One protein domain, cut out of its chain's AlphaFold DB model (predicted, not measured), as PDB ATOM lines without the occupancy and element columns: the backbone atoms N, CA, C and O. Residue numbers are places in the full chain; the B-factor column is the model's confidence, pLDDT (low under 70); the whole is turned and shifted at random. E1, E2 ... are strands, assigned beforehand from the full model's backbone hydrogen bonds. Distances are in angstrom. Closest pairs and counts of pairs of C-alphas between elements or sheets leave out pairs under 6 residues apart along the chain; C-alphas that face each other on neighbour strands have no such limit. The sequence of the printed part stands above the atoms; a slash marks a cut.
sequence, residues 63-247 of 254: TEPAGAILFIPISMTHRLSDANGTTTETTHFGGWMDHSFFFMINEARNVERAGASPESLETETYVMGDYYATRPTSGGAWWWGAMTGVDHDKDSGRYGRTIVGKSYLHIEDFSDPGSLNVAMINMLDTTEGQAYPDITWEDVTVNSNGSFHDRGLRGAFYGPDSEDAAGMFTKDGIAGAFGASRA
ATOM      1  N   THR A  63     184.282 218.963 155.414       39.47
ATOM      2  CA  THR A  63     184.514 217.657 156.064       39.47
ATOM      3  C   THR A  63     184.472 217.637 157.588       39.47
ATOM      4  O   THR A  63     185.380 217.145 158.246       39.47
ATOM      5  N   GLU A  64     183.365 218.106 158.147       47.66
ATOM      6  CA  GLU A  64     182.955 217.729 159.497       47.66
ATOM      7  C   GLU A  64     182.195 216.379 159.452       47.66
ATOM      8  O   GLU A  64     181.469 216.116 158.480       47.66
ATOM      9  N   PRO A  65     182.336 215.498 160.461       46.09
ATOM     10  CA  PRO A  65     181.523 214.289 160.572       46.09
ATOM     11  C   PRO A  65     180.026 214.640 160.548       46.09
ATOM     12  O   PRO A  65     179.604 215.699 161.012       46.09
ATOM     13  N   ALA A  66     179.212 213.756 159.964       37.59
ATOM     14  CA  ALA A  66     177.772 213.955 159.808       37.59
ATOM     15  C   ALA A  66     177.119 214.310 161.160       37.59
ATOM     16  O   ALA A  66     177.001 213.458 162.037       37.59
ATOM     17  N   GLY A  67     176.726 215.575 161.325       42.62
ATOM     18  CA  GLY A  67     176.337 216.159 162.617       42.62
ATOM     19  C   GLY A  67     176.935 217.545 162.877       42.62
ATOM     20  O   GLY A  67     176.525 218.196 163.829       42.62
ATOM     21  N   ALA A  68     177.854 217.991 162.015       43.94
ATOM     22  CA  ALA A  68     178.448 219.323 161.990       43.94
ATOM     23  C   ALA A  68     177.452 220.442 162.320       43.94
ATOM     24  O   ALA A  68     176.486 220.689 161.591       43.94
ATOM     25  N   ILE A  69     177.723 221.104 163.435       50.19
ATOM     26  CA  ILE A  69     176.964 222.222 163.978       50.19
ATOM     27  C   ILE A  69     176.798 223.291 162.906       50.19
ATOM     28  O   ILE A  69     177.718 223.582 162.135       50.19
ATOM     29  N   LEU A  70     175.634 223.935 162.898       48.25
ATOM     30  CA  LEU A  70     175.440 225.184 162.180       48.25
ATOM     31  C   LEU A  70     176.271 226.277 162.871       48.25
ATOM     32  O   LEU A  70     175.755 227.086 163.640       48.25
ATOM     33  N   PHE A  71     177.574 226.303 162.597       53.41
ATOM     34  CA  PHE A  71     178.417 227.432 162.938       53.41
ATOM     35  C   PHE A  71     177.955 228.610 162.082       53.41
ATOM     36  O   PHE A  71     178.192 228.657 160.875       53.41
ATOM     37  N   ILE A  72     177.235 229.547 162.697       57.69
ATOM     38  CA  ILE A  72     176.894 230.821 162.066       57.69
ATOM     39  C   ILE A  72     177.947 231.819 162.533       57.69
ATOM     40  O   ILE A  72     177.750 232.423 163.591       57.69
ATOM     41  N   PRO A  73     179.061 231.996 161.794       59.84
ATOM     42  CA  PRO A  73     180.000 233.049 162.115       59.84
ATOM     43  C   PRO A  73     179.258 234.376 162.025       59.84
ATOM     44  O   PRO A  73     178.788 234.781 160.957       59.84
ATOM     45  N   ILE A  74     179.140 235.060 163.155       65.75
ATOM     46  CA  ILE A  74     178.659 236.435 163.165       65.75
ATOM     47  C   ILE A  74     179.893 237.305 163.095       65.75
ATOM     48  O   ILE A  74     180.671 237.334 164.043       65.75
ATOM     49  N   SER A  75     180.055 238.017 161.981       74.44
ATOM     50  CA  SER A  75     180.996 239.124 161.909       74.44
ATOM     51  C   SER A  75     180.267 240.441 161.707       74.44
ATOM     52  O   SER A  75     179.459 240.586 160.788       74.44
ATOM     53  N   MET A  76     180.548 241.400 162.583       75.75
ATOM     54  CA  MET A  76     180.004 242.748 162.504       75.75
ATOM     55  C   MET A  76     181.112 243.742 162.809       75.75
ATOM     56  O   MET A  76     181.695 243.683 163.885       75.75
ATOM     57  N   THR A  77     181.386 244.651 161.875       79.38
ATOM     58  CA  THR A  77     182.338 245.747 162.076       79.38
ATOM     59  C   THR A  77     181.593 247.072 162.136       79.38
ATOM     60  O   THR A  77     180.863 247.437 161.212       79.38
ATOM     61  N   HIS A  78     181.808 247.813 163.217       80.00
ATOM     62  CA  HIS A  78     181.372 249.189 163.392       80.00
ATOM     63  C   HIS A  78     182.575 250.108 163.286       80.00
ATOM     64  O   HIS A  78     183.607 249.835 163.883       80.00
ATOM     65  N   ARG A  79     182.429 251.220 162.565       82.75
ATOM     66  CA  ARG A  79     183.444 252.271 162.529       82.75
ATOM     67  C   ARG A  79     182.826 253.589 162.954       82.75
ATOM     68  O   ARG A  79     181.842 254.027 162.355       82.75
ATOM     69  N   LEU A  80     183.407 254.193 163.978       83.00
ATOM     70  CA  LEU A  80     183.027 255.495 164.510       83.00
ATOM     71  C   LEU A  80     184.212 256.441 164.354       83.00
ATOM     72  O   LEU A  80     185.346 256.028 164.574       83.00
ATOM     73  N   SER A  81     183.948 257.688 163.981       84.81
ATOM     74  CA  SER A  81     184.957 258.745 163.898       84.81
ATOM     75  C   SER A  81     184.574 259.871 164.851       84.81
ATOM     76  O   SER A  81     183.410 260.271 164.870       84.81
ATOM     77  N   ASP A  82     185.522 260.393 165.628       82.06
ATOM     78  CA  ASP A  82     185.308 261.599 166.434       82.06
ATOM     79  C   ASP A  82     185.707 262.882 165.676       82.06
ATOM     80  O   ASP A  82     186.281 262.846 164.585       82.06
ATOM     81  N   ALA A  83     185.411 264.046 166.264       82.75
ATOM     82  CA  ALA A  83     185.729 265.350 165.675       82.75
ATOM     83  C   ALA A  83     187.241 265.620 165.519       82.75
ATOM     84  O   ALA A  83     187.622 266.565 164.827       82.75
ATOM     85  N   ASN A  84     188.095 264.815 166.155       79.38
ATOM     86  CA  ASN A  84     189.550 264.924 166.084       79.38
ATOM     87  C   ASN A  84     190.156 263.977 165.032       79.38
ATOM     88  O   ASN A  84     191.376 263.952 164.883       79.38
ATOM     89  N   GLY A  85     189.332 263.208 164.309       78.81
ATOM     90  CA  GLY A  85     189.797 262.214 163.339       78.81
ATOM     91  C   GLY A  85     190.266 260.904 163.979       78.81
ATOM     92  O   GLY A  85     190.910 260.092 163.316       78.81
ATOM     93  N   THR A  86     189.962 260.663 165.257       80.50
ATOM     94  CA  THR A  86     190.153 259.339 165.863       80.50
ATOM     95  C   THR A  86     189.079 258.411 165.327       80.50
ATOM     96  O   THR A  86     187.894 258.740 165.385       80.50
ATOM     97  N   THR A  87     189.477 257.242 164.833       82.00
ATOM     98  CA  THR A  87     188.553 256.193 164.406       82.00
ATOM     99  C   THR A  87     188.582 255.021 165.376       82.00
ATOM    100  O   THR A  87     189.639 254.450 165.634       82.00
ATOM    101  N   THR A  88     187.417 254.642 165.885       80.62
ATOM    102  CA  THR A  88     187.226 253.400 166.633       80.62
ATOM    103  C   THR A  88     186.599 252.383 165.700       80.62
ATOM    104  O   THR A  88     185.542 252.639 165.116       80.62
ATOM    105  N   GLU A  89     187.260 251.244 165.543       84.75
ATOM    106  CA  GLU A  89     186.736 250.096 164.822       84.75
ATOM    107  C   GLU A  89     186.422 248.984 165.819       84.75
ATOM    108  O   GLU A  89     187.318 248.474 166.485       84.75
ATOM    109  N   THR A  90     185.148 248.619 165.931       83.44
ATOM    110  CA  THR A  90     184.696 247.516 166.780       83.44
ATOM    111  C   THR A  90     184.312 246.350 165.891       83.44
ATOM    112  O   THR A  90     183.378 246.475 165.099       83.44
ATOM    113  N   THR A  91     184.999 245.219 166.021       84.50
ATOM    114  CA  THR A  91     184.676 243.995 165.292       84.50
ATOM    115  C   THR A  91     184.251 242.887 166.236       84.50
ATOM    116  O   THR A  91     184.898 242.606 167.237       84.50
ATOM    117  N   HIS A  92     183.158 242.237 165.880       86.06
ATOM    118  CA  HIS A  92     182.535 241.166 166.628       86.06
ATOM    119  C   HIS A  92     182.750 239.836 165.899       86.06
ATOM    120  O   HIS A  92     182.570 239.804 164.685       86.06
ATOM    121  N   PHE A  93     183.106 238.764 166.609       87.06
ATOM    122  CA  PHE A  93     183.233 237.400 166.075       87.06
ATOM    123  C   PHE A  93     182.640 236.390 167.045       87.06
ATOM    124  O   PHE A  93     182.805 236.533 168.248       87.06
ATOM    125  N   GLY A  94     181.985 235.344 166.560       87.75
ATOM    126  CA  GLY A  94     181.488 234.287 167.436       87.75
ATOM    127  C   GLY A  94     180.639 233.267 166.710       87.75
ATOM    128  O   GLY A  94     180.492 233.329 165.488       87.75
ATOM    129  N   GLY A  95     180.061 232.357 167.484       86.62
ATOM    130  CA  GLY A  95     179.194 231.304 166.983       86.62
ATOM    131  C   GLY A  95     178.199 230.836 168.032       86.62
ATOM    132  O   GLY A  95     178.397 231.010 169.236       86.62
ATOM    133  N   TRP A  96     177.126 230.237 167.529       88.69
ATOM    134  CA  TRP A  96     176.118 229.541 168.317       88.69
ATOM    135  C   TRP A  96     176.306 228.043 168.138       88.69
ATOM    136  O   TRP A  96     176.662 227.586 167.052       88.69
ATOM    137  N   MET A  97     176.056 227.316 169.213       89.25
ATOM    138  CA  MET A  97     175.982 225.865 169.285       89.25
ATOM    139  C   MET A  97     174.650 225.502 169.956       89.25
ATOM    140  O   MET A  97     173.858 226.392 170.290       89.25
ATOM    141  N   ASP A  98     174.373 224.214 170.133       90.06
ATOM    142  CA  ASP A  98     173.060 223.757 170.600       90.06
ATOM    143  C   ASP A  98     172.743 224.227 172.028       90.06
ATOM    144  O   ASP A  98     171.604 224.588 172.333       90.06
ATOM    145  N   HIS A  99     173.760 224.278 172.888       91.88
ATOM    146  CA  HIS A  99     173.641 224.602 174.309       91.88
ATOM    147  C   HIS A  99     174.485 225.794 174.741       91.88
ATOM    148  O   HIS A  99     174.470 226.169 175.915       91.88
ATOM    149  N   SER A 100     175.239 226.408 173.836       91.12
ATOM    150  CA  SER A 100     176.120 227.512 174.195       91.12
ATOM    151  C   SER A 100     176.402 228.454 173.037       91.12
ATOM    152  O   SER A 100     176.125 228.179 171.873       91.12
ATOM    153  N   PHE A 101     176.943 229.615 173.371       91.94
ATOM    154  CA  PHE A 101     177.484 230.554 172.412       91.94
ATOM    155  C   PHE A 101     178.796 231.117 172.942       91.94
ATOM    156  O   PHE A 101     178.994 231.290 174.152       91.94
ATOM    157  N   PHE A 102     179.679 231.454 172.014       91.38
ATOM    158  CA  PHE A 102     180.907 232.174 172.307       91.38
ATOM    159  C   PHE A 102     181.013 233.383 171.396       91.38
ATOM    160  O   PHE A 102     180.524 233.385 170.262       91.38
ATOM    161  N   PHE A 103     181.637 234.433 171.907       90.81
ATOM    162  CA  PHE A 103     181.743 235.696 171.211       90.81
ATOM    163  C   PHE A 103     182.966 236.478 171.663       90.81
ATOM    164  O   PHE A 103     183.376 236.420 172.818       90.81
ATOM    165  N   MET A 104     183.528 237.250 170.753       92.06
ATOM    166  CA  MET A 104     184.663 238.120 170.955       92.06
ATOM    167  C   MET A 104     184.324 239.486 170.371       92.06
ATOM    168  O   MET A 104     183.837 239.586 169.245       92.06
ATOM    169  N   ILE A 105     184.596 240.531 171.139       89.75
ATOM    170  CA  ILE A 105     184.553 241.925 170.717       89.75
ATOM    171  C   ILE A 105     185.989 242.410 170.680       89.75
ATOM    172  O   ILE A 105     186.712 242.295 171.665       89.75
ATOM    173  N   ASN A 106     186.398 242.949 169.546       86.75
ATOM    174  CA  ASN A 106     187.671 243.613 169.374       86.75
ATOM    175  C   ASN A 106     187.417 245.097 169.117       86.75
ATOM    176  O   ASN A 106     186.808 245.433 168.106       86.75
ATOM    177  N   GLU A 107     187.871 245.976 170.003       85.94
ATOM    178  CA  GLU A 107     187.860 247.423 169.806       85.94
ATOM    179  C   GLU A 107     189.283 247.909 169.507       85.94
ATOM    180  O   GLU A 107     190.161 247.938 170.372       85.94
ATOM    181  N   ALA A 108     189.507 248.323 168.262       82.50
ATOM    182  CA  ALA A 108     190.744 248.940 167.816       82.50
ATOM    183  C   ALA A 108     190.558 250.458 167.724       82.50
ATOM    184  O   ALA A 108     189.716 250.951 166.965       82.50
ATOM    185  N   ARG A 109     191.371 251.220 168.464       79.81
ATOM    186  CA  ARG A 109     191.411 252.685 168.339       79.81
ATOM    187  C   ARG A 109     192.586 253.098 167.474       79.81
ATOM    188  O   ARG A 109     193.747 252.856 167.807       79.81
ATOM    189  N   ASN A 110     192.267 253.748 166.363       77.50
ATOM    190  CA  ASN A 110     193.224 254.257 165.398       77.50
ATOM    191  C   ASN A 110     193.122 255.779 165.354       77.50
ATOM    192  O   ASN A 110     192.099 256.325 164.940       77.50
ATOM    193  N   VAL A 111     194.194 256.479 165.707       69.50
ATOM    194  CA  VAL A 111     194.360 257.873 165.288       69.50
ATOM    195  C   VAL A 111     194.717 257.837 163.805       69.50
ATOM    196  O   VAL A 111     195.584 257.051 163.426       69.50
ATOM    197  N   GLU A 112     194.032 258.613 162.953       58.59
ATOM    198  CA  GLU A 112     194.251 258.654 161.497       58.59
ATOM    199  C   GLU A 112     195.693 259.061 161.133       58.59
ATOM    200  O   GLU A 112     196.001 260.179 160.722       58.59
ATOM    201  N   ARG A 113     196.612 258.107 161.243       58.47
ATOM    202  CA  ARG A 113     197.942 258.142 160.662       58.47
ATOM    203  C   ARG A 113     198.009 256.945 159.732       58.47
ATOM    204  O   ARG A 113     198.082 255.804 160.175       58.47
ATOM    205  N   ALA A 114     197.880 257.212 158.434       50.03
ATOM    206  CA  ALA A 114     197.796 256.179 157.407       50.03
ATOM    207  C   ALA A 114     198.903 255.120 157.582       50.03
ATOM    208  O   ALA A 114     200.088 255.451 157.535       50.03
ATOM    209  N   GLY A 115     198.502 253.861 157.788       56.16
ATOM    210  CA  GLY A 115     199.408 252.715 157.920       56.16
ATOM    211  C   GLY A 115     199.964 252.448 159.324       56.16
ATOM    212  O   GLY A 115     200.841 251.599 159.451       56.16
ATOM    213  N   ALA A 116     199.497 253.143 160.365       61.00
ATOM    214  CA  ALA A 116     199.864 252.822 161.744       61.00
ATOM    215  C   ALA A 116     199.040 251.639 162.286       61.00
ATOM    216  O   ALA A 116     197.854 251.511 161.984       61.00
ATOM    217  N   SER A 117     199.674 250.791 163.099       66.81
ATOM    218  CA  SER A 117     198.983 249.835 163.970       66.81
ATOM    219  C   SER A 117     198.043 250.575 164.933       66.81
ATOM    220  O   SER A 117     198.346 251.725 165.276       66.81
ATOM    221  N   PRO A 118     196.959 249.941 165.419       68.06
ATOM    222  CA  PRO A 118     196.098 250.566 166.417       68.06
ATOM    223  C   PRO A 118     196.911 251.014 167.634       68.06
ATOM    224  O   PRO A 118     197.820 250.311 168.084       68.06
ATOM    225  N   GLU A 119     196.603 252.200 168.159       79.44
ATOM    226  CA  GLU A 119     197.304 252.748 169.327       79.44
ATOM    227  C   GLU A 119     196.932 251.971 170.594       79.44
ATOM    228  O   GLU A 119     197.783 251.687 171.445       79.44
ATOM    229  N   SER A 120     195.660 251.578 170.684       83.88
ATOM    230  CA  SER A 120     195.136 250.692 171.714       83.88
ATOM    231  C   SER A 120     194.239 249.628 171.101       83.88
ATOM    232  O   SER A 120     193.546 249.857 170.106       83.88
ATOM    233  N   LEU A 121     194.270 248.460 171.729       86.88
ATOM    234  CA  LEU A 121     193.483 247.299 171.367       86.88
ATOM    235  C   LEU A 121     192.830 246.792 172.644       86.88
ATOM    236  O   LEU A 121     193.528 246.484 173.613       86.88
ATOM    237  N   GLU A 122     191.510 246.740 172.652       89.31
ATOM    238  CA  GLU A 122     190.739 246.145 173.733       89.31
ATOM    239  C   GLU A 122     190.030 244.917 173.175       89.31
ATOM    240  O   GLU A 122     189.421 244.958 172.107       89.31
ATOM    241  N   THR A 123     190.153 243.788 173.866       90.56
ATOM    242  CA  THR A 123     189.478 242.553 173.475       90.56
ATOM    243  C   THR A 123     188.655 242.056 174.642       90.56
ATOM    244  O   THR A 123     189.176 241.834 175.733       90.56
ATOM    245  N   GLU A 124     187.367 241.866 174.394       92.38
ATOM    246  CA  GLU A 124     186.431 241.287 175.342       92.38
ATOM    247  C   GLU A 124     185.945 239.948 174.800       92.38
ATOM    248  O   GLU A 124     185.567 239.829 173.636       92.38
ATOM    249  N   THR A 125     185.932 238.928 175.647       92.50
ATOM    250  CA  THR A 125     185.485 237.584 175.278       92.50
ATOM    251  C   THR A 125     184.336 237.166 176.174       92.50
ATOM    252  O   THR A 125     184.433 237.238 177.400       92.50
ATOM    253  N   TYR A 126     183.270 236.678 175.560       92.00
ATOM    254  CA  TYR A 126     182.049 236.247 176.209       92.00
ATOM    255  C   TYR A 126     181.780 234.792 175.860       92.00
ATOM    256  O   TYR A 126     181.868 234.388 174.703       92.00
ATOM    257  N   VAL A 127     181.410 234.015 176.870       93.44
ATOM    258  CA  VAL A 127     180.943 232.643 176.705       93.44
ATOM    259  C   VAL A 127     179.742 232.469 177.613       93.44
ATOM    260  O   VAL A 127     179.811 232.800 178.800       93.44
ATOM    261  N   MET A 128     178.633 231.989 177.064       93.56
ATOM    262  CA  MET A 128     177.431 231.700 177.841       93.56
ATOM    263  C   MET A 128     176.735 230.465 177.278       93.56
ATOM    264  O   MET A 128     176.919 230.109 176.120       93.56
ATOM    265  N   GLY A 129     175.910 229.824 178.092       92.94
ATOM    266  CA  GLY A 129     175.166 228.647 177.672       92.94
ATOM    267  C   GLY A 129     174.415 227.998 178.821       92.94
ATOM    268  O   GLY A 129     174.473 228.466 179.966       92.94
ATOM    269  N   ASP A 130     173.751 226.895 178.506       92.25
ATOM    270  CA  ASP A 130     173.059 226.031 179.451       92.25
ATOM    271  C   ASP A 130     174.087 225.249 180.274       92.25
ATOM    272  O   ASP A 130     174.491 224.132 179.944       92.25
ATOM    273  N   TYR A 131     174.567 225.875 181.347       91.88
ATOM    274  CA  TYR A 131     175.559 225.290 182.240       91.88
ATOM    275  C   TYR A 131     174.889 224.415 183.306       91.88
ATOM    276  O   TYR A 131     174.274 224.921 184.249       91.88
ATOM    277  N   TYR A 132     175.041 223.095 183.180       89.88
ATOM    278  CA  TYR A 132     174.435 222.109 184.086       89.88
ATOM    279  C   TYR A 132     175.266 221.814 185.343       89.88
ATOM    280  O   TYR A 132     174.868 220.987 186.163       89.88
ATOM    281  N   ALA A 133     176.407 222.495 185.519       88.88
ATOM    282  CA  ALA A 133     177.283 222.382 186.687       88.88
ATOM    283  C   ALA A 133     177.664 220.932 187.059       88.88
ATOM    284  O   ALA A 133     177.893 220.616 188.228       88.88
ATOM    285  N   THR A 134     177.716 220.049 186.065       84.56
ATOM    286  CA  THR A 134     178.082 218.640 186.194       84.56
ATOM    287  C   THR A 134     178.911 218.234 184.980       84.56
ATOM    288  O   THR A 134     178.881 218.894 183.944       84.56
ATOM    289  N   ARG A 135     179.683 217.160 185.131       85.62
ATOM    290  CA  ARG A 135     180.389 216.494 184.036       85.62
ATOM    291  C   ARG A 135     180.085 214.997 184.074       85.62
ATOM    292  O   ARG A 135     179.790 214.484 185.161       85.62
ATOM    293  N   PRO A 136     180.216 214.278 182.949       86.50
ATOM    294  CA  PRO A 136     180.287 212.826 182.978       86.50
ATOM    295  C   PRO A 136     181.389 212.357 183.941       86.50
ATOM    296  O   PRO A 136     182.365 213.065 184.182       86.50
ATOM    297  N   THR A 137     181.223 211.173 184.530       89.88
ATOM    298  CA  THR A 137     182.163 210.620 185.530       89.88
ATOM    299  C   THR A 137     183.008 209.464 184.998       89.88
ATOM    300  O   THR A 137     183.854 208.945 185.723       89.88
ATOM    301  N   SER A 138     182.789 209.062 183.746       90.94
ATOM    302  CA  SER A 138     183.499 207.966 183.082       90.94
ATOM    303  C   SER A 138     183.424 208.095 181.562       90.94
ATOM    304  O   SER A 138     182.440 208.632 181.045       90.94
ATOM    305  N   GLY A 139     184.386 207.485 180.871       91.19
ATOM    306  CA  GLY A 139     184.410 207.364 179.412       91.19
ATOM    307  C   GLY A 139     185.079 208.555 178.732       91.19
ATOM    308  O   GLY A 139     185.379 209.549 179.384       91.19
ATOM    309  N   GLY A 140     185.305 208.444 177.425       92.12
ATOM    310  CA  GLY A 140     185.965 209.477 176.629       92.12
ATOM    311  C   GLY A 140     185.006 210.305 175.779       92.12
ATOM    312  O   GLY A 140     183.852 209.924 175.533       92.12
ATOM    313  N   ALA A 141     185.483 211.457 175.325       93.56
ATOM    314  CA  ALA A 141     184.758 212.342 174.428       93.56
ATOM    315  C   ALA A 141     185.707 213.262 173.656       93.56
ATOM    316  O   ALA A 141     186.755 213.667 174.155       93.56
ATOM    317  N   TRP A 142     185.278 213.621 172.451       94.19
ATOM    318  CA  TRP A 142     185.948 214.575 171.578       94.19
ATOM    319  C   TRP A 142     184.973 215.695 171.240       94.19
ATOM    320  O   TRP A 142     183.790 215.415 171.040       94.19
ATOM    321  N   TRP A 143     185.463 216.925 171.125       94.69
ATOM    322  CA  TRP A 143     184.700 218.064 170.623       94.69
ATOM    323  C   TRP A 143     185.463 218.748 169.496       94.69
ATOM    324  O   TRP A 143     186.684 218.898 169.576       94.69
ATOM    325  N   TRP A 144     184.724 219.194 168.486       93.88
ATOM    326  CA  TRP A 144     185.240 219.954 167.352       93.88
ATOM    327  C   TRP A 144     184.432 221.224 167.151       93.88
ATOM    328  O   TRP A 144     183.213 221.247 167.335       93.88
ATOM    329  N   GLY A 145     185.116 222.289 166.764       92.56
ATOM    330  CA  GLY A 145     184.454 223.508 166.353       92.56
ATOM    331  C   GLY A 145     185.437 224.570 165.918       92.56
ATOM    332  O   GLY A 145     186.414 224.301 165.219       92.56
ATOM    333  N   ALA A 146     185.161 225.803 166.319       93.06
ATOM    334  CA  ALA A 146     185.868 226.975 165.845       93.06
ATOM    335  C   ALA A 146     186.475 227.778 166.993       93.06
ATOM    336  O   ALA A 146     186.059 227.699 168.154       93.06
ATOM    337  N   MET A 147     187.453 228.596 166.631       95.00
ATOM    338  CA  MET A 147     188.029 229.616 167.490       95.00
ATOM    339  C   MET A 147     188.152 230.935 166.736       95.00
ATOM    340  O   MET A 147     188.259 230.978 165.508       95.00
ATOM    341  N   THR A 148     188.133 232.020 167.497       95.00
ATOM    342  CA  THR A 148     188.478 233.358 167.030       95.00
ATOM    343  C   THR A 148     189.376 234.011 168.068       95.00
ATOM    344  O   THR A 148     189.169 233.843 169.270       95.00
ATOM    345  N   GLY A 149     190.362 234.771 167.616       95.19
ATOM    346  CA  GLY A 149     191.253 235.521 168.487       95.19
ATOM    347  C   GLY A 149     191.743 236.806 167.843       95.19
ATOM    348  O   GLY A 149     191.469 237.084 166.675       95.19
ATOM    349  N   VAL A 150     192.483 237.581 168.622       94.75
ATOM    350  CA  VAL A 150     193.205 238.769 168.176       94.75
ATOM    351  C   VAL A 150     194.644 238.661 168.654       94.75
ATOM    352  O   VAL A 150     194.889 238.263 169.793       94.75
ATOM    353  N   ASP A 151     195.583 239.019 167.789       95.00
ATOM    354  CA  ASP A 151     196.994 239.152 168.141       95.00
ATOM    355  C   ASP A 151     197.222 240.445 168.957       95.00
ATOM    356  O   ASP A 151     196.957 241.554 168.492       95.00
ATOM    357  N   HIS A 152     197.688 240.301 170.196       94.25
ATOM    358  CA  HIS A 152     198.067 241.367 171.133       94.25
ATOM    359  C   HIS A 152     199.586 241.574 171.218       94.25
ATOM    360  O   HIS A 152     200.042 242.423 171.991       94.25
ATOM    361  N   ASP A 153     200.386 240.847 170.441       92.81
ATOM    362  CA  ASP A 153     201.829 241.042 170.392       92.81
ATOM    363  C   ASP A 153     202.170 242.282 169.550       92.81
ATOM    364  O   ASP A 153     202.027 242.320 168.329       92.81
ATOM    365  N   LYS A 154     202.629 243.338 170.227       88.50
ATOM    366  CA  LYS A 154     203.015 244.602 169.582       88.50
ATOM    367  C   LYS A 154     204.256 244.466 168.702       88.50
ATOM    368  O   LYS A 154     204.432 245.279 167.793       88.50
ATOM    369  N   ASP A 155     205.080 243.453 168.945       89.19
ATOM    370  CA  ASP A 155     206.346 243.247 168.246       89.19
ATOM    371  C   ASP A 155     206.209 242.257 167.074       89.19
ATOM    372  O   ASP A 155     207.104 242.179 166.229       89.19
ATOM    373  N   SER A 156     205.073 241.556 166.950       86.00
ATOM    374  CA  SER A 156     204.833 240.561 165.891       86.00
ATOM    375  C   SER A 156     204.659 241.171 164.494       86.00
ATOM    376  O   SER A 156     204.704 240.463 163.486       86.00
ATOM    377  N   GLY A 157     204.406 242.483 164.407       87.75
ATOM    378  CA  GLY A 157     203.935 243.143 163.181       87.75
ATOM    379  C   GLY A 157     202.497 242.762 162.796       87.75
ATOM    380  O   GLY A 157     201.995 243.190 161.752       87.75
ATOM    381  N   ARG A 158     201.831 241.971 163.645       88.69
ATOM    382  CA  ARG A 158     200.471 241.459 163.474       88.69
ATOM    383  C   ARG A 158     199.515 241.941 164.565       88.69
ATOM    384  O   ARG A 158     198.359 241.540 164.573       88.69
ATOM    385  N   TYR A 159     199.953 242.858 165.424       90.69
ATOM    386  CA  TYR A 159     199.125 243.481 166.452       90.69
ATOM    387  C   TYR A 159     197.760 243.961 165.928       90.69
ATOM    388  O   TYR A 159     197.675 244.715 164.952       90.69
ATOM    389  N   GLY A 160     196.692 243.546 166.604       89.38
ATOM    390  CA  GLY A 160     195.303 243.857 166.277       89.38
ATOM    391  C   GLY A 160     194.695 243.001 165.169       89.38
ATOM    392  O   GLY A 160     193.525 243.201 164.839       89.38
ATOM    393  N   ARG A 161     195.441 242.054 164.586       89.62
ATOM    394  CA  ARG A 161     194.911 241.190 163.529       89.62
ATOM    395  C   ARG A 161     194.000 240.114 164.097       89.62
ATOM    396  O   ARG A 161     194.335 239.448 165.074       89.62
ATOM    397  N   THR A 162     192.863 239.928 163.435       91.44
ATOM    398  CA  THR A 162     191.918 238.860 163.755       91.44
ATOM    399  C   THR A 162     192.403 237.530 163.199       91.44
ATOM    400  O   THR A 162     192.691 237.403 162.003       91.44
ATOM    401  N   ILE A 163     192.379 236.530 164.068       93.62
ATOM    402  CA  ILE A 163     192.740 235.145 163.807       93.62
ATOM    403  C   ILE A 163     191.478 234.293 163.908       93.62
ATOM    404  O   ILE A 163     190.673 234.477 164.823       93.62
ATOM    405  N   VAL A 164     191.307 233.362 162.977       93.50
ATOM    406  CA  VAL A 164     190.271 232.320 163.030       93.50
ATOM    407  C   VAL A 164     190.924 230.956 162.884       93.50
ATOM    408  O   VAL A 164     191.984 230.846 162.277       93.50
ATOM    409  N   GLY A 165     190.302 229.914 163.415       93.62
ATOM    410  CA  GLY A 165     190.822 228.555 163.304       93.62
ATOM    411  C   GLY A 165     189.814 227.523 163.783       93.62
ATOM    412  O   GLY A 165     188.656 227.850 164.064       93.62
ATOM    413  N   LYS A 166     190.273 226.280 163.909       93.88
ATOM    414  CA  LYS A 166     189.492 225.185 164.488       93.88
ATOM    415  C   LYS A 166     189.818 225.044 165.970       93.88
ATOM    416  O   LYS A 166     190.954 225.282 166.377       93.88
ATOM    417  N   SER A 167     188.828 224.659 166.763       96.12
ATOM    418  CA  SER A 167     189.014 224.266 168.158       96.12
ATOM    419  C   SER A 167     188.772 222.772 168.308       96.12
ATOM    420  O   SER A 167     187.906 222.189 167.651       96.12
ATOM    421  N   TYR A 168     189.572 222.157 169.164       96.25
ATOM    422  CA  TYR A 168     189.545 220.733 169.421       96.25
ATOM    423  C   TYR A 168     189.723 220.469 170.904       96.25
ATOM    424  O   TYR A 168     190.589 221.064 171.546       96.25
ATOM    425  N   LEU A 169     188.890 219.587 171.446       97.06
ATOM    426  CA  LEU A 169     188.985 219.144 172.825       97.06
ATOM    427  C   LEU A 169     188.891 217.625 172.878       97.06
ATOM    428  O   LEU A 169     188.096 217.020 172.160       97.06
ATOM    429  N   HIS A 170     189.666 217.018 173.767       95.81
ATOM    430  CA  HIS A 170     189.673 215.579 173.976       95.81
ATOM    431  C   HIS A 170     189.798 215.247 175.453       95.81
ATOM    432  O   HIS A 170     190.712 215.729 176.111       95.81
ATOM    433  N   ILE A 171     188.918 214.383 175.943       95.00
ATOM    434  CA  ILE A 171     189.063 213.688 177.220       95.00
ATOM    435  C   ILE A 171     189.090 212.197 176.916       95.00
ATOM    436  O   ILE A 171     188.125 211.678 176.355       95.00
ATOM    437  N   GLU A 172     190.157 211.509 177.316       92.19
ATOM    438  CA  GLU A 172     190.248 210.054 177.150       92.19
ATOM    439  C   GLU A 172     189.352 209.325 178.162       92.19
ATOM    440  O   GLU A 172     188.601 208.416 177.798       92.19
ATOM    441  N   ASP A 173     189.376 209.763 179.425       92.50
ATOM    442  CA  ASP A 173     188.497 209.255 180.474       92.50
ATOM    443  C   ASP A 173     188.122 210.345 181.483       92.50
ATOM    444  O   ASP A 173     188.954 210.852 182.231       92.50
ATOM    445  N   PHE A 174     186.828 210.649 181.582       90.44
ATOM    446  CA  PHE A 174     186.290 211.571 182.577       90.44
ATOM    447  C   PHE A 174     186.562 211.147 184.030       90.44
ATOM    448  O   PHE A 174     186.483 211.991 184.933       90.44
ATOM    449  N   SER A 175     186.880 209.876 184.290       91.69
ATOM    450  CA  SER A 175     187.290 209.444 185.628       91.69
ATOM    451  C   SER A 175     188.643 210.045 186.050       91.69
ATOM    452  O   SER A 175     188.864 210.250 187.247       91.69
ATOM    453  N   ASP A 176     189.476 210.448 185.083       90.44
ATOM    454  CA  ASP A 176     190.722 211.184 185.283       90.44
ATOM    455  C   ASP A 176     190.511 212.697 185.039       90.44
ATOM    456  O   ASP A 176     190.339 213.137 183.899       90.44
ATOM    457  N   PRO A 177     190.483 213.537 186.091       68.88
ATOM    458  CA  PRO A 177     190.213 214.971 185.965       68.88
ATOM    459  C   PRO A 177     191.341 215.778 185.298       68.88
ATOM    460  O   PRO A 177     191.139 216.971 185.058       68.88
ATOM    461  N   GLY A 178     192.499 215.170 185.026       80.50
ATOM    462  CA  GLY A 178     193.630 215.796 184.338       80.50
ATOM    463  C   GLY A 178     193.809 215.339 182.893       80.50
ATOM    464  O   GLY A 178     194.906 215.457 182.387       80.50
ATOM    465  N   SER A 179     192.784 214.787 182.241       90.12
ATOM    466  CA  SER A 179     192.911 214.185 180.901       90.12
ATOM    467  C   SER A 179     192.387 215.057 179.752       90.12
ATOM    468  O   SER A 179     192.306 214.587 178.617       90.12
ATOM    469  N   LEU A 180     191.995 216.312 180.021       96.25
ATOM    470  CA  LEU A 180     191.502 217.208 178.974       96.25
ATOM    471  C   LEU A 180     192.668 217.818 178.191       96.25
ATOM    472  O   LEU A 180     193.421 218.632 178.714       96.25
ATOM    473  N   ASN A 181     192.740 217.506 176.904       97.81
ATOM    474  CA  ASN A 181     193.604 218.181 175.947       97.81
ATOM    475  C   ASN A 181     192.783 219.175 175.132       97.81
ATOM    476  O   ASN A 181     191.660 218.872 174.722       97.81
ATOM    477  N   VAL A 182     193.336 220.361 174.894       98.19
ATOM    478  CA  VAL A 182     192.701 221.422 174.103       98.19
ATOM    479  C   VAL A 182     193.678 221.904 173.044       98.19
ATOM    480  O   VAL A 182     194.828 222.200 173.357       98.19
ATOM    481  N   ALA A 183     193.229 222.034 171.800       98.25
ATOM    482  CA  ALA A 183     194.037 222.570 170.715       98.25
ATOM    483  C   ALA A 183     193.261 223.596 169.883       98.25
ATOM    484  O   ALA A 183     192.086 223.405 169.567       98.25
ATOM    485  N   MET A 184     193.945 224.676 169.512       97.75
ATOM    486  CA  MET A 184     193.534 225.600 168.462       97.75
ATOM    487  C   MET A 184     194.439 225.357 167.267       97.75
ATOM    488  O   MET A 184     195.647 225.583 167.357       97.75
ATOM    489  N   ILE A 185     193.859 224.865 166.178       96.69
ATOM    490  CA  ILE A 185     194.614 224.357 165.031       96.69
ATOM    491  C   ILE A 185     194.179 225.020 163.731       96.69
ATOM    492  O   ILE A 185     193.068 225.556 163.638       96.69
ATOM    493  N   ASN A 186     195.037 224.937 162.710       93.81
ATOM    494  CA  ASN A 186     194.777 225.507 161.381       93.81
ATOM    495  C   ASN A 186     194.397 226.996 161.475       93.81
ATOM    496  O   ASN A 186     193.445 227.461 160.845       93.81
ATOM    497  N   MET A 187     195.108 227.725 162.334       95.44
ATOM    498  CA  MET A 187     194.825 229.127 162.602       95.44
ATOM    499  C   MET A 187     195.316 230.020 161.462       95.44
ATOM    500  O   MET A 187     196.416 229.843 160.936       95.44
ATOM    501  N   LEU A 188     194.508 231.013 161.100       94.06
ATOM    502  CA  LEU A 188     194.711 231.880 159.944       94.06
ATOM    503  C   LEU A 188     194.434 233.342 160.292       94.06
ATOM    504  O   LEU A 188     193.413 233.685 160.890       94.06
ATOM    505  N   ASP A 189     195.332 234.215 159.847       91.25
ATOM    506  CA  ASP A 189     195.118 235.654 159.762       91.25
ATOM    507  C   ASP A 189     194.022 235.953 158.733       91.25
ATOM    508  O   ASP A 189     194.191 235.708 157.538       91.25
ATOM    509  N   THR A 190     192.914 236.544 159.168       86.06
ATOM    510  CA  THR A 190     191.805 236.901 158.263       86.06
ATOM    511  C   THR A 190     192.129 238.057 157.310       86.06
ATOM    512  O   THR A 190     191.426 238.245 156.317       86.06
ATOM    513  N   THR A 191     193.176 238.839 157.593       82.38
ATOM    514  CA  THR A 191     193.572 240.000 156.783       82.38
ATOM    515  C   THR A 191     194.495 239.595 155.642       82.38
ATOM    516  O   THR A 191     194.273 239.990 154.498       82.38
ATOM    517  N   GLU A 192     195.535 238.818 155.946       86.12
ATOM    518  CA  GLU A 192     196.579 238.448 154.979       86.12
ATOM    519  C   GLU A 192     196.515 236.983 154.529       86.12
ATOM    520  O   GLU A 192     197.251 236.595 153.622       86.12
ATOM    521  N   GLY A 193     195.664 236.158 155.148       88.00
ATOM    522  CA  GLY A 193     195.582 234.721 154.874       88.00
ATOM    523  C   GLY A 193     196.815 233.935 155.328       88.00
ATOM    524  O   GLY A 193     197.038 232.822 154.861       88.00
ATOM    525  N   GLN A 194     197.653 234.512 156.194       92.25
ATOM    526  CA  GLN A 194     198.848 233.847 156.709       92.25
ATOM    527  C   GLN A 194     198.496 232.868 157.829       92.25
ATOM    528  O   GLN A 194     197.700 233.187 158.707       92.25
ATOM    529  N   ALA A 195     199.144 231.704 157.832       94.25
ATOM    530  CA  ALA A 195     199.002 230.732 158.908       94.25
ATOM    531  C   ALA A 195     199.642 231.223 160.222       94.25
ATOM    532  O   ALA A 195     200.680 231.903 160.222       94.25
ATOM    533  N   TYR A 196     199.034 230.826 161.336       94.12
ATOM    534  CA  TYR A 196     199.590 230.909 162.682       94.12
ATOM    535  C   TYR A 196     199.997 229.514 163.176       94.12
ATOM    536  O   TYR A 196     199.379 228.530 162.771       94.12
ATOM    537  N   PRO A 197     201.025 229.412 164.039       96.06
ATOM    538  CA  PRO A 197     201.345 228.162 164.722       96.06
ATOM    539  C   PRO A 197     200.180 227.707 165.598       96.06
ATOM    540  O   PRO A 197     199.569 228.545 166.252       96.06
ATOM    541  N   ASP A 198     199.922 226.403 165.651       97.12
ATOM    542  CA  ASP A 198     198.894 225.831 166.520       97.12
ATOM    543  C   ASP A 198     199.189 226.092 168.008       97.12
ATOM    544  O   ASP A 198     200.345 226.171 168.432       97.12
ATOM    545  N   ILE A 199     198.129 226.188 168.814       98.25
ATOM    546  CA  ILE A 199     198.217 226.366 170.267       98.25
ATOM    547  C   ILE A 199     197.608 225.151 170.951       98.25
ATOM    548  O   ILE A 199     196.448 224.830 170.712       98.25
ATOM    549  N   THR A 200     198.348 224.525 171.862       98.38
ATOM    550  CA  THR A 200     197.874 223.361 172.621       98.38
ATOM    551  C   THR A 200     197.927 223.592 174.127       98.38
ATOM    552  O   THR A 200     198.790 224.314 174.628       98.38
ATOM    553  N   TRP A 201     197.014 222.973 174.862       98.31
ATOM    554  CA  TRP A 201     197.080 222.771 176.305       98.31
ATOM    555  C   TRP A 201     196.889 221.285 176.570       98.31
ATOM    556  O   TRP A 201     195.975 220.669 176.020       98.31
ATOM    557  N   GLU A 202     197.757 220.740 177.404       97.19
ATOM    558  CA  GLU A 202     197.745 219.339 177.804       97.19
ATOM    559  C   GLU A 202     197.397 219.258 179.285       97.19
ATOM    560  O   GLU A 202     197.658 220.197 180.042       97.19
ATOM    561  N   ASP A 203     196.795 218.143 179.681       96.00
ATOM    562  CA  ASP A 203     196.426 217.848 181.064       96.00
ATOM    563  C   ASP A 203     195.608 218.962 181.761       96.00
ATOM    564  O   ASP A 203     195.778 219.272 182.949       96.00
ATOM    565  N   VAL A 204     194.699 219.601 181.016       97.06
ATOM    566  CA  VAL A 204     193.866 220.705 181.509       97.06
ATOM    567  C   VAL A 204     192.987 220.210 182.653       97.06
ATOM    568  O   VAL A 204     192.265 219.218 182.546       97.06
ATOM    569  N   THR A 205     192.996 220.949 183.762       94.69
ATOM    570  CA  THR A 205     192.227 220.574 184.950       94.69
ATOM    571  C   THR A 205     190.733 220.745 184.705       94.69
ATOM    572  O   THR A 205     190.255 221.869 184.512       94.69
ATOM    573  N   VAL A 206     189.981 219.647 184.809       95.44
ATOM    574  CA  VAL A 206     188.514 219.634 184.766       95.44
ATOM    575  C   VAL A 206     187.946 219.504 186.178       95.44
ATOM    576  O   VAL A 206     188.115 218.499 186.870       95.44
ATOM    577  N   ASN A 207     187.211 220.522 186.610       94.06
ATOM    578  CA  ASN A 207     186.543 220.540 187.903       94.06
ATOM    579  C   ASN A 207     185.282 219.663 187.890       94.06
ATOM    580  O   ASN A 207     184.646 219.441 186.860       94.06
ATOM    581  N   SER A 208     184.839 219.231 189.073       92.25
ATOM    582  CA  SER A 208     183.634 218.401 189.225       92.25
ATOM    583  C   SER A 208     182.346 219.057 188.716       92.25
ATOM    584  O   SER A 208     181.374 218.357 188.454       92.25
ATOM    585  N   ASN A 209     182.328 220.385 188.584       93.38
ATOM    586  CA  ASN A 209     181.193 221.134 188.050       93.38
ATOM    587  C   ASN A 209     181.209 221.269 186.514       93.38
ATOM    588  O   ASN A 209     180.363 221.963 185.973       93.38
ATOM    589  N   GLY A 210     182.166 220.653 185.813       93.88
ATOM    590  CA  GLY A 210     182.280 220.739 184.354       93.88
ATOM    591  C   GLY A 210     182.972 222.001 183.835       93.88
ATOM    592  O   GLY A 210     183.146 222.139 182.628       93.88
ATOM    593  N   SER A 211     183.416 222.907 184.713       96.56
ATOM    594  CA  SER A 211     184.369 223.955 184.326       96.56
ATOM    595  C   SER A 211     185.778 223.383 184.188       96.56
ATOM    596  O   SER A 211     186.154 222.473 184.925       96.56
ATOM    597  N   PHE A 212     186.581 223.947 183.296       96.88
ATOM    598  CA  PHE A 212     187.977 223.567 183.118       96.88
ATOM    599  C   PHE A 212     188.870 224.798 182.963       96.88
ATOM    600  O   PHE A 212     188.414 225.872 182.553       96.88
ATOM    601  N   HIS A 213     190.138 224.669 183.350       97.06
ATOM    602  CA  HIS A 213     191.078 225.785 183.303       97.06
ATOM    603  C   HIS A 213     192.541 225.344 183.284       97.06
ATOM    604  O   HIS A 213     192.900 224.298 183.817       97.06
ATOM    605  N   ASP A 214     193.371 226.219 182.721       97.62
ATOM    606  CA  ASP A 214     194.831 226.206 182.787       97.62
ATOM    607  C   ASP A 214     195.341 227.665 182.665       97.62
ATOM    608  O   ASP A 214     194.560 228.628 182.595       97.62
ATOM    609  N   ARG A 215     196.655 227.888 182.665       96.94
ATOM    610  CA  ARG A 215     197.277 229.187 182.433       96.94
ATOM    611  C   ARG A 215     196.866 229.715 181.060       96.94
ATOM    612  O   ARG A 215     197.319 229.243 180.021       96.94
ATOM    613  N   GLY A 216     196.036 230.753 181.088       96.75
ATOM    614  CA  GLY A 216     195.535 231.376 179.870       96.75
ATOM    615  C   GLY A 216     194.463 230.551 179.161       96.75
ATOM    616  O   GLY A 216     194.226 230.788 177.990       96.75
ATOM    617  N   LEU A 217     193.803 229.607 179.834       98.31
ATOM    618  CA  LEU A 217     192.660 228.874 179.291       98.31
ATOM    619  C   LEU A 217     191.574 228.765 180.358       98.31
ATOM    620  O   LEU A 217     191.849 228.386 181.497       98.31
ATOM    621  N   ARG A 218     190.332 229.092 180.005       97.69
ATOM    622  CA  ARG A 218     189.165 228.893 180.873       97.69
ATOM    623  C   ARG A 218     187.955 228.532 180.034       97.69
ATOM    624  O   ARG A 218     187.682 229.209 179.050       97.69
ATOM    625  N   GLY A 219     187.193 227.540 180.462       97.62
ATOM    626  CA  GLY A 219     185.958 227.167 179.789       97.62
ATOM    627  C   GLY A 219     185.064 226.287 180.644       97.62
ATOM    628  O   GLY A 219     185.312 226.076 181.837       97.62
ATOM    629  N   ALA A 220     183.993 225.809 180.029       97.56
ATOM    630  CA  ALA A 220     183.068 224.863 180.626       97.56
ATOM    631  C   ALA A 220     182.425 223.978 179.558       97.56
ATOM    632  O   ALA A 220     182.372 224.336 178.379       97.56
ATOM    633  N   PHE A 221     181.925 222.830 180.010       96.12
ATOM    634  CA  PHE A 221     180.977 222.018 179.260       96.12
ATOM    635  C   PHE A 221     179.552 222.556 179.434       96.12
ATOM    636  O   PHE A 221     179.172 223.008 180.521       96.12
ATOM    637  N   TYR A 222     178.768 222.492 178.364       95.25
ATOM    638  CA  TYR A 222     177.382 222.946 178.294       95.25
ATOM    639  C   TYR A 222     176.489 221.836 177.736       95.25
ATOM    640  O   TYR A 222     176.957 220.950 177.019       95.25
ATOM    641  N   GLY A 223     175.204 221.902 178.080       94.19
ATOM    642  CA  GLY A 223     174.237 220.852 177.768       94.19
ATOM    643  C   GLY A 223     174.199 219.732 178.822       94.19
ATOM    644  O   GLY A 223     175.114 219.619 179.649       94.19
ATOM    645  N   PRO A 224     173.098 218.962 178.877       91.44
ATOM    646  CA  PRO A 224     172.879 217.950 179.910       91.44
ATOM    647  C   PRO A 224     173.891 216.797 179.862       91.44
ATOM    648  O   PRO A 224     174.206 216.240 180.913       91.44
ATOM    649  N   ASP A 225     174.439 216.485 178.687       91.19
ATOM    650  CA  ASP A 225     175.415 215.414 178.464       91.19
ATOM    651  C   ASP A 225     176.775 215.952 177.978       91.19
ATOM    652  O   ASP A 225     177.586 215.210 177.407       91.19
ATOM    653  N   SER A 226     177.061 217.235 178.248       93.75
ATOM    654  CA  SER A 226     178.282 217.921 177.790       93.75
ATOM    655  C   SER A 226     178.430 217.892 176.267       93.75
ATOM    656  O   SER A 226     179.505 217.614 175.733       93.75
ATOM    657  N   GLU A 227     177.325 218.124 175.569       93.56
ATOM    658  CA  GLU A 227     177.246 218.185 174.113       93.56
ATOM    659  C   GLU A 227     178.089 219.327 173.552       93.56
ATOM    660  O   GLU A 227     178.630 219.187 172.465       93.56
ATOM    661  N   ASP A 228     178.277 220.403 174.311       94.94
ATOM    662  CA  ASP A 228     179.092 221.545 173.915       94.94
ATOM    663  C   ASP A 228     180.233 221.795 174.907       94.94
ATOM    664  O   ASP A 228     180.133 221.522 176.106       94.94
ATOM    665  N   ALA A 229     181.306 222.400 174.415       96.00
ATOM    666  CA  ALA A 229     182.387 222.969 175.198       96.00
ATOM    667  C   ALA A 229     182.726 224.356 174.649       96.00
ATOM    668  O   ALA A 229     182.935 224.526 173.449       96.00
ATOM    669  N   ALA A 230     182.819 225.358 175.518       97.12
ATOM    670  CA  ALA A 230     183.209 226.700 175.103       97.12
ATOM    671  C   ALA A 230     184.059 227.394 176.160       97.12
ATOM    672  O   ALA A 230     183.997 227.080 177.354       97.12
ATOM    673  N   GLY A 231     184.867 228.349 175.717       97.44
ATOM    674  CA  GLY A 231     185.810 229.017 176.594       97.44
ATOM    675  C   GLY A 231     186.504 230.215 175.966       97.44
ATOM    676  O   GLY A 231     186.243 230.618 174.834       97.44
ATOM    677  N   MET A 232     187.394 230.794 176.757       97.81
ATOM    678  CA  MET A 232     188.279 231.890 176.397       97.81
ATOM    679  C   MET A 232     189.724 231.478 176.644       97.81
ATOM    680  O   MET A 232     190.012 230.652 177.518       97.81
ATOM    681  N   PHE A 233     190.636 232.077 175.891       98.12
ATOM    682  CA  PHE A 233     192.051 231.782 176.010       98.12
ATOM    683  C   PHE A 233     192.921 233.028 175.824       98.12
ATOM    684  O   PHE A 233     192.514 234.042 175.257       98.12
ATOM    685  N   THR A 234     194.143 232.943 176.334       97.69
ATOM    686  CA  THR A 234     195.229 233.890 176.122       97.69
ATOM    687  C   THR A 234     196.549 233.128 176.122       97.69
ATOM    688  O   THR A 234     196.975 232.642 177.171       97.69
ATOM    689  N   LYS A 235     197.201 233.009 174.967       97.56
ATOM    690  CA  LYS A 235     198.479 232.298 174.821       97.56
ATOM    691  C   LYS A 235     199.232 232.802 173.593       97.56
ATOM    692  O   LYS A 235     198.607 233.156 172.602       97.56
ATOM    693  N   ASP A 236     200.558 232.887 173.701       96.00
ATOM    694  CA  ASP A 236     201.464 233.306 172.619       96.00
ATOM    695  C   ASP A 236     201.063 234.631 171.954       96.00
ATOM    696  O   ASP A 236     201.074 234.781 170.738       96.00
ATOM    697  N   GLY A 237     200.662 235.599 172.784       95.62
ATOM    698  CA  GLY A 237     200.218 236.915 172.330       95.62
ATOM    699  C   GLY A 237     198.790 236.945 171.787       95.62
ATOM    700  O   GLY A 237     198.288 238.025 171.535       95.62
ATOM    701  N   ILE A 238     198.091 235.819 171.662       96.69
ATOM    702  CA  ILE A 238     196.730 235.774 171.117       96.69
ATOM    703  C   ILE A 238     195.721 235.698 172.260       96.69
ATOM    704  O   ILE A 238     195.854 234.845 173.136       96.69
ATOM    705  N   ALA A 239     194.697 236.552 172.235       96.94
ATOM    706  CA  ALA A 239     193.546 236.487 173.139       96.94
ATOM    707  C   ALA A 239     192.262 236.219 172.345       96.94
ATOM    708  O   ALA A 239     192.048 236.839 171.304       96.94
ATOM    709  N   GLY A 240     191.406 235.310 172.814       96.62
ATOM    710  CA  GLY A 240     190.244 234.900 172.030       96.62
ATOM    711  C   GLY A 240     189.235 234.016 172.750       96.62
ATOM    712  O   GLY A 240     189.319 233.781 173.956       96.62
ATOM    713  N   ALA A 241     188.269 233.527 171.976       97.00
ATOM    714  CA  ALA A 241     187.204 232.637 172.414       97.00
ATOM    715  C   ALA A 241     187.054 231.449 171.457       97.00
ATOM    716  O   ALA A 241     187.398 231.531 170.275       97.00
ATOM    717  N   PHE A 242     186.527 230.345 171.970       97.00
ATOM    718  CA  PHE A 242     186.277 229.136 171.197       97.00
ATOM    719  C   PHE A 242     184.974 228.466 171.621       97.00
ATOM    720  O   PHE A 242     184.492 228.652 172.743       97.00
ATOM    721  N   GLY A 243     184.454 227.650 170.716       95.50
ATOM    722  CA  GLY A 243     183.328 226.762 170.944       95.50
ATOM    723  C   GLY A 243     183.461 225.517 170.082       95.50
ATOM    724  O   GLY A 243     183.886 225.615 168.930       95.50
ATOM    725  N   ALA A 244     183.113 224.372 170.649       95.00
ATOM    726  CA  ALA A 244     183.160 223.071 170.012       95.00
ATOM    727  C   ALA A 244     181.990 222.209 170.490       95.00
ATOM    728  O   ALA A 244     181.664 222.243 171.678       95.00
ATOM    729  N   SER A 245     181.415 221.389 169.613       93.19
ATOM    730  CA  SER A 245     180.426 220.389 170.029       93.19
ATOM    731  C   SER A 245     180.957 218.977 169.894       93.19
ATOM    732  O   SER A 245     181.912 218.685 169.170       93.19
ATOM    733  N   ARG A 246     180.352 218.101 170.680       92.75
ATOM    734  CA  ARG A 246     180.778 216.737 170.913       92.75
ATOM    735  C   ARG A 246     180.598 215.926 169.638       92.75
ATOM    736  O   ARG A 246     179.511 215.875 169.066       92.75
ATOM    737  N   ALA A 247     181.658 215.255 169.207       87.44
ATOM    738  CA  ALA A 247     181.609 214.371 168.055       87.44
ATOM    739  C   ALA A 247     180.727 213.148 168.351       87.44
ATOM    740  O   ALA A 247     180.895 212.472 169.370       87.44
TER     741      ALA A 247
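What this domain is: This is residues 63 to 247 of the 254 residues of the protein "Transferrin-binding protein-like solute binding protein" of Boseongicola sp. SB0662_bin_57 (UniProt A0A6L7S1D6). A closed barrel of eight strands, E5 to E12, has a separate, twisted sheet of four strands, E1 to E4, packed on its wall over E11 and E12. The sheet's far end, with the turn at residues 82 to 85, runs on past the barrel. The printed part has 185 residues with twelve named strands, E1 to E12 in chain order, and no named helix, and its class is all strand. Both the sheet, in the order E1, E2, E3, E4, and the barrel are antiparallel. The whole is compact, with a radius of gyration of the C-alphas of 17.4 A, yet elongated, spanning 59 by 31 by 28 A.

How they stand to each other: E1, residues 74 to 81, and E2, residues 86 to 96, form a hairpin, with N 78 and O 90 at 2.8 A. E2 and E3, residues 100 to 111, form the next, with N 104 and O 93 at 2.7 A. E3 and E4, residues 120 to 129, form a third, with N 103 and O 126 at 2.8 A. E1 to E4 are a meander, each strand the antiparallel neighbour of the one before. So are the barrel strands: E5, residues 141 to 151; E6, 162 to 171; E7, 180 to 189; E8, 199 to 206; E9, 211 to 214; E10, 217 to 222; E11, 228 to 235; E12, 238 to 246. E12 and E5 close the ring, with N 150 and O 239 at 2.8 A. E5 and E6 form a hairpin, with N 143 and O 169 at 2.8 A. E8 is staggered: residues 199 to 204 pair with E7, N 201 and O 182 at 2.8 A, and 205 to 206 with E9, N 213 and O 205 at 3.0 A. E3 and E12 have 9 pairs of C-alphas within 8 A, the closest those of Phe 102 and Gly 243, 6.1 A. The closest C-alphas of E4 and E11 are those of Val 127 and Gly 231, 6.1 A. E1 and E12 are apart.

Where its parts are: E1 begins at C-alpha 74 (178.659, 236.435, 163.165). E3 is 36.5 A long, E2 33.0 A, E4 30.3 A and E5 30.1 A. E5 bends by 56 degrees at residue 145, E7 by 50 degrees at 186 and E8 by 68 degrees at 203. E12 ends at C-alpha 246 (180.778, 216.737, 170.913).

The domain as a whole: The C-alphas farthest apart, those of Ala 83 and Ser 138, are 60.0 A apart. The printed part has no cut. The link from E4 to E5, 11 residues, is long. The mean pLDDT of the printed part is 87.3, with residues 63 to 74, 111 to 118 and 177 under 70.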